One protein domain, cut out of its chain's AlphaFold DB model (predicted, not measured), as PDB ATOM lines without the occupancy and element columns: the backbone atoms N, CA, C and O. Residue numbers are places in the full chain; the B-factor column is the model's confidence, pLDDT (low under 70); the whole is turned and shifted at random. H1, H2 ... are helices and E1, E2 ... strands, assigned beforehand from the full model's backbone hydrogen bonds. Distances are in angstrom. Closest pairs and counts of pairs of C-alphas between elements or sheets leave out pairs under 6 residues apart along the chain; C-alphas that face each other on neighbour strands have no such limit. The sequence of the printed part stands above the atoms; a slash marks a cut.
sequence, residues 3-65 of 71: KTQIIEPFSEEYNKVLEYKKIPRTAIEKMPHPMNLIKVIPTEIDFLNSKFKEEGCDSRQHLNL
ATOM      1  N   LYS A   3     214.333  98.690 132.406       91.56
ATOM      2  CA  LYS A   3     213.716  97.825 131.388       91.56
ATOM      3  C   LYS A   3     214.754  96.875 130.795       91.56
ATOM      4  O   LYS A   3     215.948  97.178 130.749       91.56
ATOM      5  N   THR A   4     214.304  95.720 130.324       93.75
ATOM      6  CA  THR A   4     215.168  94.733 129.669       93.75
ATOM      7  C   THR A   4     214.471  94.141 128.456       93.75
ATOM      8  O   THR A   4     213.278  93.856 128.507       93.75
ATOM      9  N   GLN A   5     215.228  93.951 127.380       94.31
ATOM     10  CA  GLN A   5     214.756  93.384 126.125       94.31
ATOM     11  C   GLN A   5     215.803  92.421 125.564       94.31
ATOM     12  O   GLN A   5     217.006  92.676 125.644       94.31
ATOM     13  N   ILE A   6     215.341  91.318 124.980       94.94
ATOM     14  CA  ILE A   6     216.183  90.453 124.151       94.94
ATOM     15  C   ILE A   6     216.103  90.985 122.723       94.94
ATOM     16  O   ILE A   6     215.010  91.100 122.170       94.94
ATOM     17  N   ILE A   7     217.251  91.323 122.147       95.12
ATOM     18  CA  ILE A   7     217.345  91.812 120.774       95.12
ATOM     19  C   ILE A   7     217.491  90.619 119.839       95.12
ATOM     20  O   ILE A   7     218.337  89.747 120.056       95.12
ATOM     21  N   GLU A   8     216.663  90.596 118.798       93.75
ATOM     22  CA  GLU A   8     216.675  89.528 117.808       93.75
ATOM     23  C   GLU A   8     218.043  89.455 117.100       93.75
ATOM     24  O   GLU A   8     218.561  90.491 116.652       93.75
ATOM     25  N   PRO A   9     218.649  88.257 116.984       92.75
ATOM     26  CA  PRO A   9     219.908  88.076 116.276       92.75
ATOM     27  C   PRO A   9     219.853  88.606 114.841       92.75
ATOM     28  O   PRO A   9     218.887  88.395 114.119       92.75
ATOM     29  N   PHE A  10     220.930  89.269 114.417       91.44
ATOM     30  CA  PHE A  10     221.108  89.812 113.061       91.44
ATOM     31  C   PHE A  10     220.114  90.903 112.626       91.44
ATOM     32  O   PHE A  10     220.196  91.351 111.479       91.44
ATOM     33  N   SER A  11     219.257  91.390 113.528       94.44
ATOM     34  CA  SER A  11     218.508  92.638 113.347       94.44
ATOM     35  C   SER A  11     219.442  93.840 113.143       94.44
ATOM     36  O   SER A  11     220.651  93.778 113.399       94.44
ATOM     37  N   GLU A  12     218.898  94.965 112.676       95.44
ATOM     38  CA  GLU A  12     219.686  96.184 112.463       95.44
ATOM     39  C   GLU A  12     220.368  96.660 113.757       95.44
ATOM     40  O   GLU A  12     221.567  96.942 113.760       95.44
ATOM     41  N   GLU A  13     219.636  96.679 114.875       95.00
ATOM     42  CA  GLU A  13     220.169  97.054 116.188       95.00
ATOM     43  C   GLU A  13     221.279  96.098 116.650       95.00
ATOM     44  O   GLU A  13     222.337  96.540 117.102       95.00
ATOM     45  N   TYR A  14     221.086  94.789 116.470       95.75
ATOM     46  CA  TYR A  14     222.097  93.786 116.799       95.75
ATOM     47  C   TYR A  14     223.400  94.008 116.017       95.75
ATOM     48  O   TYR A  14     224.491  94.000 116.594       95.75
ATOM     49  N   ASN A  15     223.298  94.258 114.707       94.44
ATOM     50  CA  ASN A  15     224.460  94.480 113.844       94.44
ATOM     51  C   ASN A  15     225.220  95.764 114.216       94.44
ATOM     52  O   ASN A  15     226.450  95.740 114.244       94.44
ATOM     53  N   LYS A  16     224.513  96.842 114.589       96.06
ATOM     54  CA  LYS A  16     225.139  98.077 115.105       96.06
ATOM     55  C   LYS A  16     225.979  97.806 116.354       96.06
ATOM     56  O   LYS A  16     227.089  98.321 116.482       96.06
ATOM     57  N   VAL A  17     225.493  96.956 117.264       95.62
ATOM     58  CA  VAL A  17     226.250  96.573 118.467       95.62
ATOM     59  C   VAL A  17     227.470  95.720 118.123       95.62
ATOM     60  O   VAL A  17     228.529  95.921 118.723       95.62
ATOM     61  N   LEU A  18     227.364  94.795 117.162       94.69
ATOM     62  CA  LEU A  18     228.519  94.016 116.701       94.69
ATOM     63  C   LEU A  18     229.614  94.914 116.119       94.69
ATOM     64  O   LEU A  18     230.781  94.753 116.479       94.69
ATOM     65  N   GLU A  19     229.244  95.874 115.271       96.12
ATOM     66  CA  GLU A  19     230.177  96.838 114.684       96.12
ATOM     67  C   GLU A  19     230.847  97.691 115.765       96.12
ATOM     68  O   GLU A  19     232.077  97.758 115.830       96.12
ATOM     69  N   TYR A  20     230.059  98.254 116.685       96.44
ATOM     70  CA  TYR A  20     230.565  99.041 117.810       96.44
ATOM     71  C   TYR A  20     231.546  98.248 118.687       96.44
ATOM     72  O   TYR A  20     232.605  98.751 119.067       96.44
ATOM     73  N   LYS A  21     231.232  96.977 118.974       95.00
ATOM     74  CA  LYS A  21     232.100  96.075 119.745       95.00
ATOM     75  C   LYS A  21     233.243  95.468 118.926       95.00
ATOM     76  O   LYS A  21     234.035  94.714 119.488       95.00
ATOM     77  N   LYS A  22     233.353  95.792 117.632       95.88
ATOM     78  CA  LYS A  22     234.350  95.250 116.693       95.88
ATOM     79  C   LYS A  22     234.319  93.721 116.610       95.88
ATOM     80  O   LYS A  22     235.355  93.075 116.459       95.88
ATOM     81  N   ILE A  23     233.127  93.142 116.715       92.81
ATOM     82  CA  ILE A  23     232.902  91.704 116.600       92.81
ATOM     83  C   ILE A  23     232.511  91.402 115.148       92.81
ATOM     84  O   ILE A  23     231.471  91.876 114.689       92.81
ATOM     85  N   PRO A  24     233.297  90.603 114.405       92.56
ATOM     86  CA  PRO A  24     232.939  90.234 113.043       92.56
ATOM     87  C   PRO A  24     231.638  89.428 113.022       92.56
ATOM     88  O   PRO A  24     231.535  88.388 113.673       92.56
ATOM     89  N   ARG A  25     230.664  89.853 112.212       90.62
ATOM     90  CA  ARG A  25     229.395  89.126 112.027       90.62
ATOM     91  C   ARG A  25     229.614  87.664 111.627       90.62
ATOM     92  O   ARG A  25     228.980  86.770 112.178       90.62
ATOM     93  N   THR A  26     230.579  87.422 110.746       91.94
ATOM     94  CA  THR A  26     230.951  86.079 110.281       91.94
ATOM     95  C   THR A  26     231.475  85.171 111.394       91.94
ATOM     96  O   THR A  26     231.416  83.953 111.256       91.94
ATOM     97  N   ALA A  27     231.997  85.729 112.492       90.88
ATOM     98  CA  ALA A  27     232.405  84.950 113.657       90.88
ATOM     99  C   ALA A  27     231.189  84.484 114.469       90.88
ATOM    100  O   ALA A  27     231.175  83.349 114.933       90.88
ATOM    101  N   ILE A  28     230.158  85.331 114.587       92.44
ATOM    102  CA  ILE A  28     228.904  85.004 115.283       92.44
ATOM    103  C   ILE A  28     228.085  83.974 114.502       92.44
ATOM    104  O   ILE A  28     227.574  83.031 115.092       92.44
ATOM    105  N   GLU A  29     228.008  84.105 113.178       91.25
ATOM    106  CA  GLU A  29     227.289  83.152 112.314       91.25
ATOM    107  C   GLU A  29     227.879  81.734 112.358       91.25
ATOM    108  O   GLU A  29     227.171  80.762 112.118       91.25
ATOM    109  N   LYS A  30     229.171  81.606 112.679       93.44
ATOM    110  CA  LYS A  30     229.866  80.314 112.795       93.44
ATOM    111  C   LYS A  30     229.736  79.670 114.176       93.44
ATOM    112  O   LYS A  30     230.252  78.570 114.371       93.44
ATOM    113  N   MET A  31     229.108  80.338 115.145       91.25
ATOM    114  CA  MET A  31     228.929  79.774 116.480       91.25
ATOM    115  C   MET A  31     227.879  78.650 116.456       91.25
ATOM    116  O   MET A  31     226.873  78.769 115.762       91.25
ATOM    117  N   PRO A  32     228.062  77.572 117.243       91.31
ATOM    118  CA  PRO A  32     227.090  76.475 117.322       91.31
ATOM    119  C   PRO A  32     225.748  76.907 117.933       91.31
ATOM    120  O   PRO A  32     224.732  76.245 117.734       91.31
ATOM    121  N   HIS A  33     225.741  78.023 118.666       88.06
ATOM    122  CA  HIS A  33     224.554  78.629 119.253       88.06
ATOM    123  C   HIS A  33     224.552  80.138 118.992       88.06
ATOM    124  O   HIS A  33     225.624  80.750 119.001       88.06
ATOM    125  N   PRO A  34     223.372  80.751 118.793       83.56
ATOM    126  CA  PRO A  34     223.271  82.191 118.613       83.56
ATOM    127  C   PRO A  34     223.737  82.920 119.877       83.56
ATOM    128  O   PRO A  34     223.362  82.573 120.999       83.56
ATOM    129  N   MET A  35     224.549  83.959 119.692       91.81
ATOM    130  CA  MET A  35     224.936  84.851 120.780       91.81
ATOM    131  C   MET A  35     223.782  85.819 121.058       91.81
ATOM    132  O   MET A  35     223.515  86.719 120.269       91.81
ATOM    133  N   ASN A  36     223.081  85.631 122.174       92.69
ATOM    134  CA  ASN A  36     221.961  86.501 122.534       92.69
ATOM    135  C   ASN A  36     222.455  87.887 122.968       92.69
ATOM    136  O   ASN A  36     223.398  88.003 123.755       92.69
ATOM    137  N   LEU A  37     221.775  88.935 122.501       94.75
ATOM    138  CA  LEU A  37     222.004  90.307 122.942       94.75
ATOM    139  C   LEU A  37     220.880  90.736 123.887       94.75
ATOM    140  O   LEU A  37     219.712  90.761 123.509       94.75
ATOM    141  N   ILE A  38     221.249  91.089 125.115       95.00
ATOM    142  CA  ILE A  38     220.323  91.606 126.122       95.00
ATOM    143  C   ILE A  38     220.552  93.112 126.242       95.00
ATOM    144  O   ILE A  38     221.627  93.552 126.655       95.00
ATOM    145  N   LYS A  39     219.541  93.900 125.877       94.50
ATOM    146  CA  LYS A  39     219.514  95.353 126.045       94.50
ATOM    147  C   LYS A  39     218.913  95.674 127.404       94.50
ATOM    148  O   LYS A  39     217.788  95.274 127.700       94.50
ATOM    149  N   VAL A  40     219.662  96.400 128.225       93.25
ATOM    150  CA  VAL A  40     219.214  96.875 129.538       93.25
ATOM    151  C   VAL A  40     219.199  98.395 129.506       93.25
ATOM    152  O   VAL A  40     220.218  99.012 129.203       93.25
ATOM    153  N   ILE A  41     218.047  98.986 129.818       92.06
ATOM    154  CA  ILE A  41     217.863 100.437 129.877       92.06
ATOM    155  C   ILE A  41     217.555 100.800 131.334       92.06
ATOM    156  O   ILE A  41     216.474 100.451 131.822       92.06
ATOM    157  N   PRO A  42     218.478 101.451 132.064       92.12
ATOM    158  CA  PRO A  42     218.191 101.917 133.414       92.12
ATOM    159  C   PRO A  42     217.131 103.022 133.360       92.12
ATOM    160  O   PRO A  42     217.182 103.895 132.502       92.12
ATOM    161  N   THR A  43     216.172 102.989 134.283       93.44
ATOM    162  CA  THR A  43     215.142 104.038 134.425       93.44
ATOM    163  C   THR A  43     215.362 104.899 135.658       93.44
ATOM    164  O   THR A  43     214.690 105.901 135.853       93.44
ATOM    165  N   GLU A  44     216.282 104.489 136.522       94.12
ATOM    166  CA  GLU A  44     216.494 105.088 137.829       94.12
ATOM    167  C   GLU A  44     217.905 104.733 138.299       94.12
ATOM    168  O   GLU A  44     218.346 103.586 138.146       94.12
ATOM    169  N   ILE A  45     218.599 105.721 138.852       93.75
ATOM    170  CA  ILE A  45     219.965 105.618 139.354       93.75
ATOM    171  C   ILE A  45     220.001 106.184 140.772       93.75
ATOM    172  O   ILE A  45     219.701 107.355 140.992       93.75
ATOM    173  N   ASP A  46     220.453 105.356 141.709       94.12
ATOM    174  CA  ASP A  46     220.856 105.783 143.043       94.12
ATOM    175  C   ASP A  46     222.375 105.886 143.107       94.12
ATOM    176  O   ASP A  46     223.091 104.934 142.785       94.12
ATOM    177  N   PHE A  47     222.877 107.030 143.562       95.12
ATOM    178  CA  PHE A  47     224.307 107.262 143.692       95.12
ATOM    179  C   PHE A  47     224.650 107.807 145.075       95.12
ATOM    180  O   PHE A  47     224.057 108.776 145.547       95.12
ATOM    181  N   LEU A  48     225.622 107.175 145.733       96.44
ATOM    182  CA  LEU A  48     226.085 107.556 147.063       96.44
ATOM    183  C   LEU A  48     227.509 108.111 146.979       96.44
ATOM    184  O   LEU A  48     228.437 107.392 146.617       96.44
ATOM    185  N   ASN A  49     227.684 109.372 147.369       95.88
ATOM    186  CA  ASN A  49     228.978 110.042 147.428       95.88
ATOM    187  C   ASN A  49     229.034 111.011 148.615       95.88
ATOM    188  O   ASN A  49     228.286 111.982 148.692       95.88
ATOM    189  N   SER A  50     229.960 110.773 149.547       94.31
ATOM    190  CA  SER A  50     230.115 111.605 150.744       94.31
ATOM    191  C   SER A  50     230.588 113.027 150.443       94.31
ATOM    192  O   SER A  50     230.250 113.929 151.206       94.31
ATOM    193  N   LYS A  51     231.313 113.246 149.335       96.06
ATOM    194  CA  LYS A  51     231.827 114.573 148.951       96.06
ATOM    195  C   LYS A  51     230.719 115.578 148.650       96.06
ATOM    196  O   LYS A  51     230.923 116.768 148.836       96.06
ATOM    197  N   PHE A  52     229.523 115.117 148.287       95.31
ATOM    198  CA  PHE A  52     228.382 116.010 148.078       95.31
ATOM    199  C   PHE A  52     228.019 116.814 149.325       95.31
ATOM    200  O   PHE A  52     227.550 117.939 149.198       95.31
ATOM    201  N   LYS A  53     228.315 116.299 150.526       95.00
ATOM    202  CA  LYS A  53     228.113 117.059 151.765       95.00
ATOM    203  C   LYS A  53     229.019 118.286 151.854       95.00
ATOM    204  O   LYS A  53     228.592 119.301 152.391       95.00
ATOM    205  N   GLU A  54     230.244 118.200 151.334       96.00
ATOM    206  CA  GLU A  54     231.182 119.332 151.272       96.00
ATOM    207  C   GLU A  54     230.679 120.411 150.300       96.00
ATOM    208  O   GLU A  54     230.920 121.595 150.508       96.00
ATOM    209  N   GLU A  55     229.907 120.005 149.289       94.31
ATOM    210  CA  GLU A  55     229.256 120.883 148.310       94.31
ATOM    211  C   GLU A  55     227.859 121.367 148.761       94.31
ATOM    212  O   GLU A  55     227.177 122.068 148.017       94.31
ATOM    213  N   GLY A  56     227.419 121.026 149.981       95.19
ATOM    214  CA  GLY A  56     226.118 121.429 150.536       95.19
ATOM    215  C   GLY A  56     224.918 120.594 150.066       95.19
ATOM    216  O   GLY A  56     223.774 120.950 150.347       95.19
ATOM    217  N   CYS A  57     225.166 119.479 149.379       94.19
ATOM    218  CA  CYS A  57     224.165 118.551 148.858       94.19
ATOM    219  C   CYS A  57     223.998 117.311 149.761       94.19
ATOM    220  O   CYS A  57     224.851 116.994 150.594       94.19
ATOM    221  N   ASP A  58     222.909 116.553 149.568       94.75
ATOM    222  CA  ASP A  58     222.771 115.240 150.209       94.75
ATOM    223  C   ASP A  58     223.798 114.244 149.643       94.75
ATOM    224  O   ASP A  58     224.094 114.228 148.447       94.75
ATOM    225  N   SER A  59     224.340 113.378 150.498       94.88
ATOM    226  CA  SER A  59     225.269 112.325 150.074       94.88
ATOM    227  C   SER A  59     224.651 111.291 149.133       94.88
ATOM    228  O   SER A  59     225.374 110.677 148.351       94.88
ATOM    229  N   ARG A  60     223.341 111.055 149.223       96.00
ATOM    230  CA  ARG A  60     222.593 110.152 148.357       96.00
ATOM    231  C   ARG A  60     221.803 110.987 147.358       96.00
ATOM    232  O   ARG A  60     220.914 111.745 147.726       96.00
ATOM    233  N   GLN A  61     222.128 110.807 146.091       94.88
ATOM    234  CA  GLN A  61     221.430 111.422 144.975       94.88
ATOM    235  C   GLN A  61     220.587 110.364 144.272       94.88
ATOM    236  O   GLN A  61     221.018 109.221 144.106       94.88
ATOM    237  N   HIS A  62     219.390 110.769 143.870       94.31
ATOM    238  CA  HIS A  62     218.428 109.920 143.193       94.31
ATOM    239  C   HIS A  62     218.041 110.556 141.864       94.31
ATOM    240  O   HIS A  62     217.601 111.706 141.833       94.31
ATOM    241  N   LEU A  63     218.204 109.817 140.771       93.06
ATOM    242  CA  LEU A  63     217.899 110.291 139.429       93.06
ATOM    243  C   LEU A  63     216.920 109.344 138.747       93.06
ATOM    244  O   LEU A  63     217.252 108.190 138.493       93.06
ATOM    245  N   ASN A  64     215.755 109.871 138.374       93.44
ATOM    246  CA  ASN A  64     214.820 109.194 137.482       93.44
ATOM    247  C   ASN A  64     215.130 109.586 136.038       93.44
ATOM    248  O   ASN A  64     215.132 110.768 135.696       93.44
ATOM    249  N   LEU A  65     215.413 108.592 135.199       88.56
ATOM    250  CA  LEU A  65     215.695 108.794 133.783       88.56
ATOM    251  C   LEU A  65     214.371 108.745 133.009       88.56
ATOM    252  O   LEU A  65     213.633 107.763 133.147       88.56
TER     253      LEU A  65
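AT A GLANCE: This is residues 3 to 65 of the 71 residues of an uncharacterized protein of uncultured Eubacterium sp (UniProt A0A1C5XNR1). Two short two-stranded ribbons stand end to end in a long, angled rod: E1 with E2, then E3 with E4, with E2 running on into E3. H1 and H2 lie at the far end of the first ribbon, and the small H3 at the far end of the second. The printed part has 63 residues, in the order E1 H1 H2 E2 E3 H3 E4; both sheets are antiparallel, and the class is mixed, helices and strands. The whole is extended, with a radius of gyration of the C-alphas of 18.9 A and spans of 55 by 21 by 19 A.

IN THESE COORDINATES: Find C-alpha 3 at (213.716, 97.825, 131.388), where E1, residues 3 to 7, begins. Its neighbour E2, residues 37 to 42, measures 16.1 A. H1, residues 12 to 20, is 12.5 A long, and H2 holds residues 25 to 29. Further on come E3, residues 44 to 48, 13.5 A, and H3, residues 50 to 53. E4, residues 60 to 64, runs 13.4 A to C-alpha 64 at (214.820, 109.194, 137.482).

HOW THE PARTS SIT: Look first at E1 and E2, antiparallel at 161 degrees, with N 5 and O 39 at 2.9 A, within hydrogen-bond range. The closest C-alphas of H1 and E2 are those of Tyr 14 and Leu 37, 7.1 A apart. H1 and H2 are close but not clearly touching, with Leu 18 and Arg 25 their closest C-alphas at 6.8 A. E2 and E3 meet only through their link, and E2 runs on into E3 at 67 degrees. E3 and E4 are antiparallel at 168 degrees, with N 45 and O 63 at 2.8 A, within hydrogen-bond range. H1 and H3 are apart. Every O i to N i+4 pair is within hydrogen-bond range in H1 and H2; H3 is too short for one.

THE WHOLE: The two farthest C-alphas, those of Lys 30 and Gly 56, are 55.9 A apart. The printed part has no cut and no long link, and no printed residue is under 70 in pLDDT.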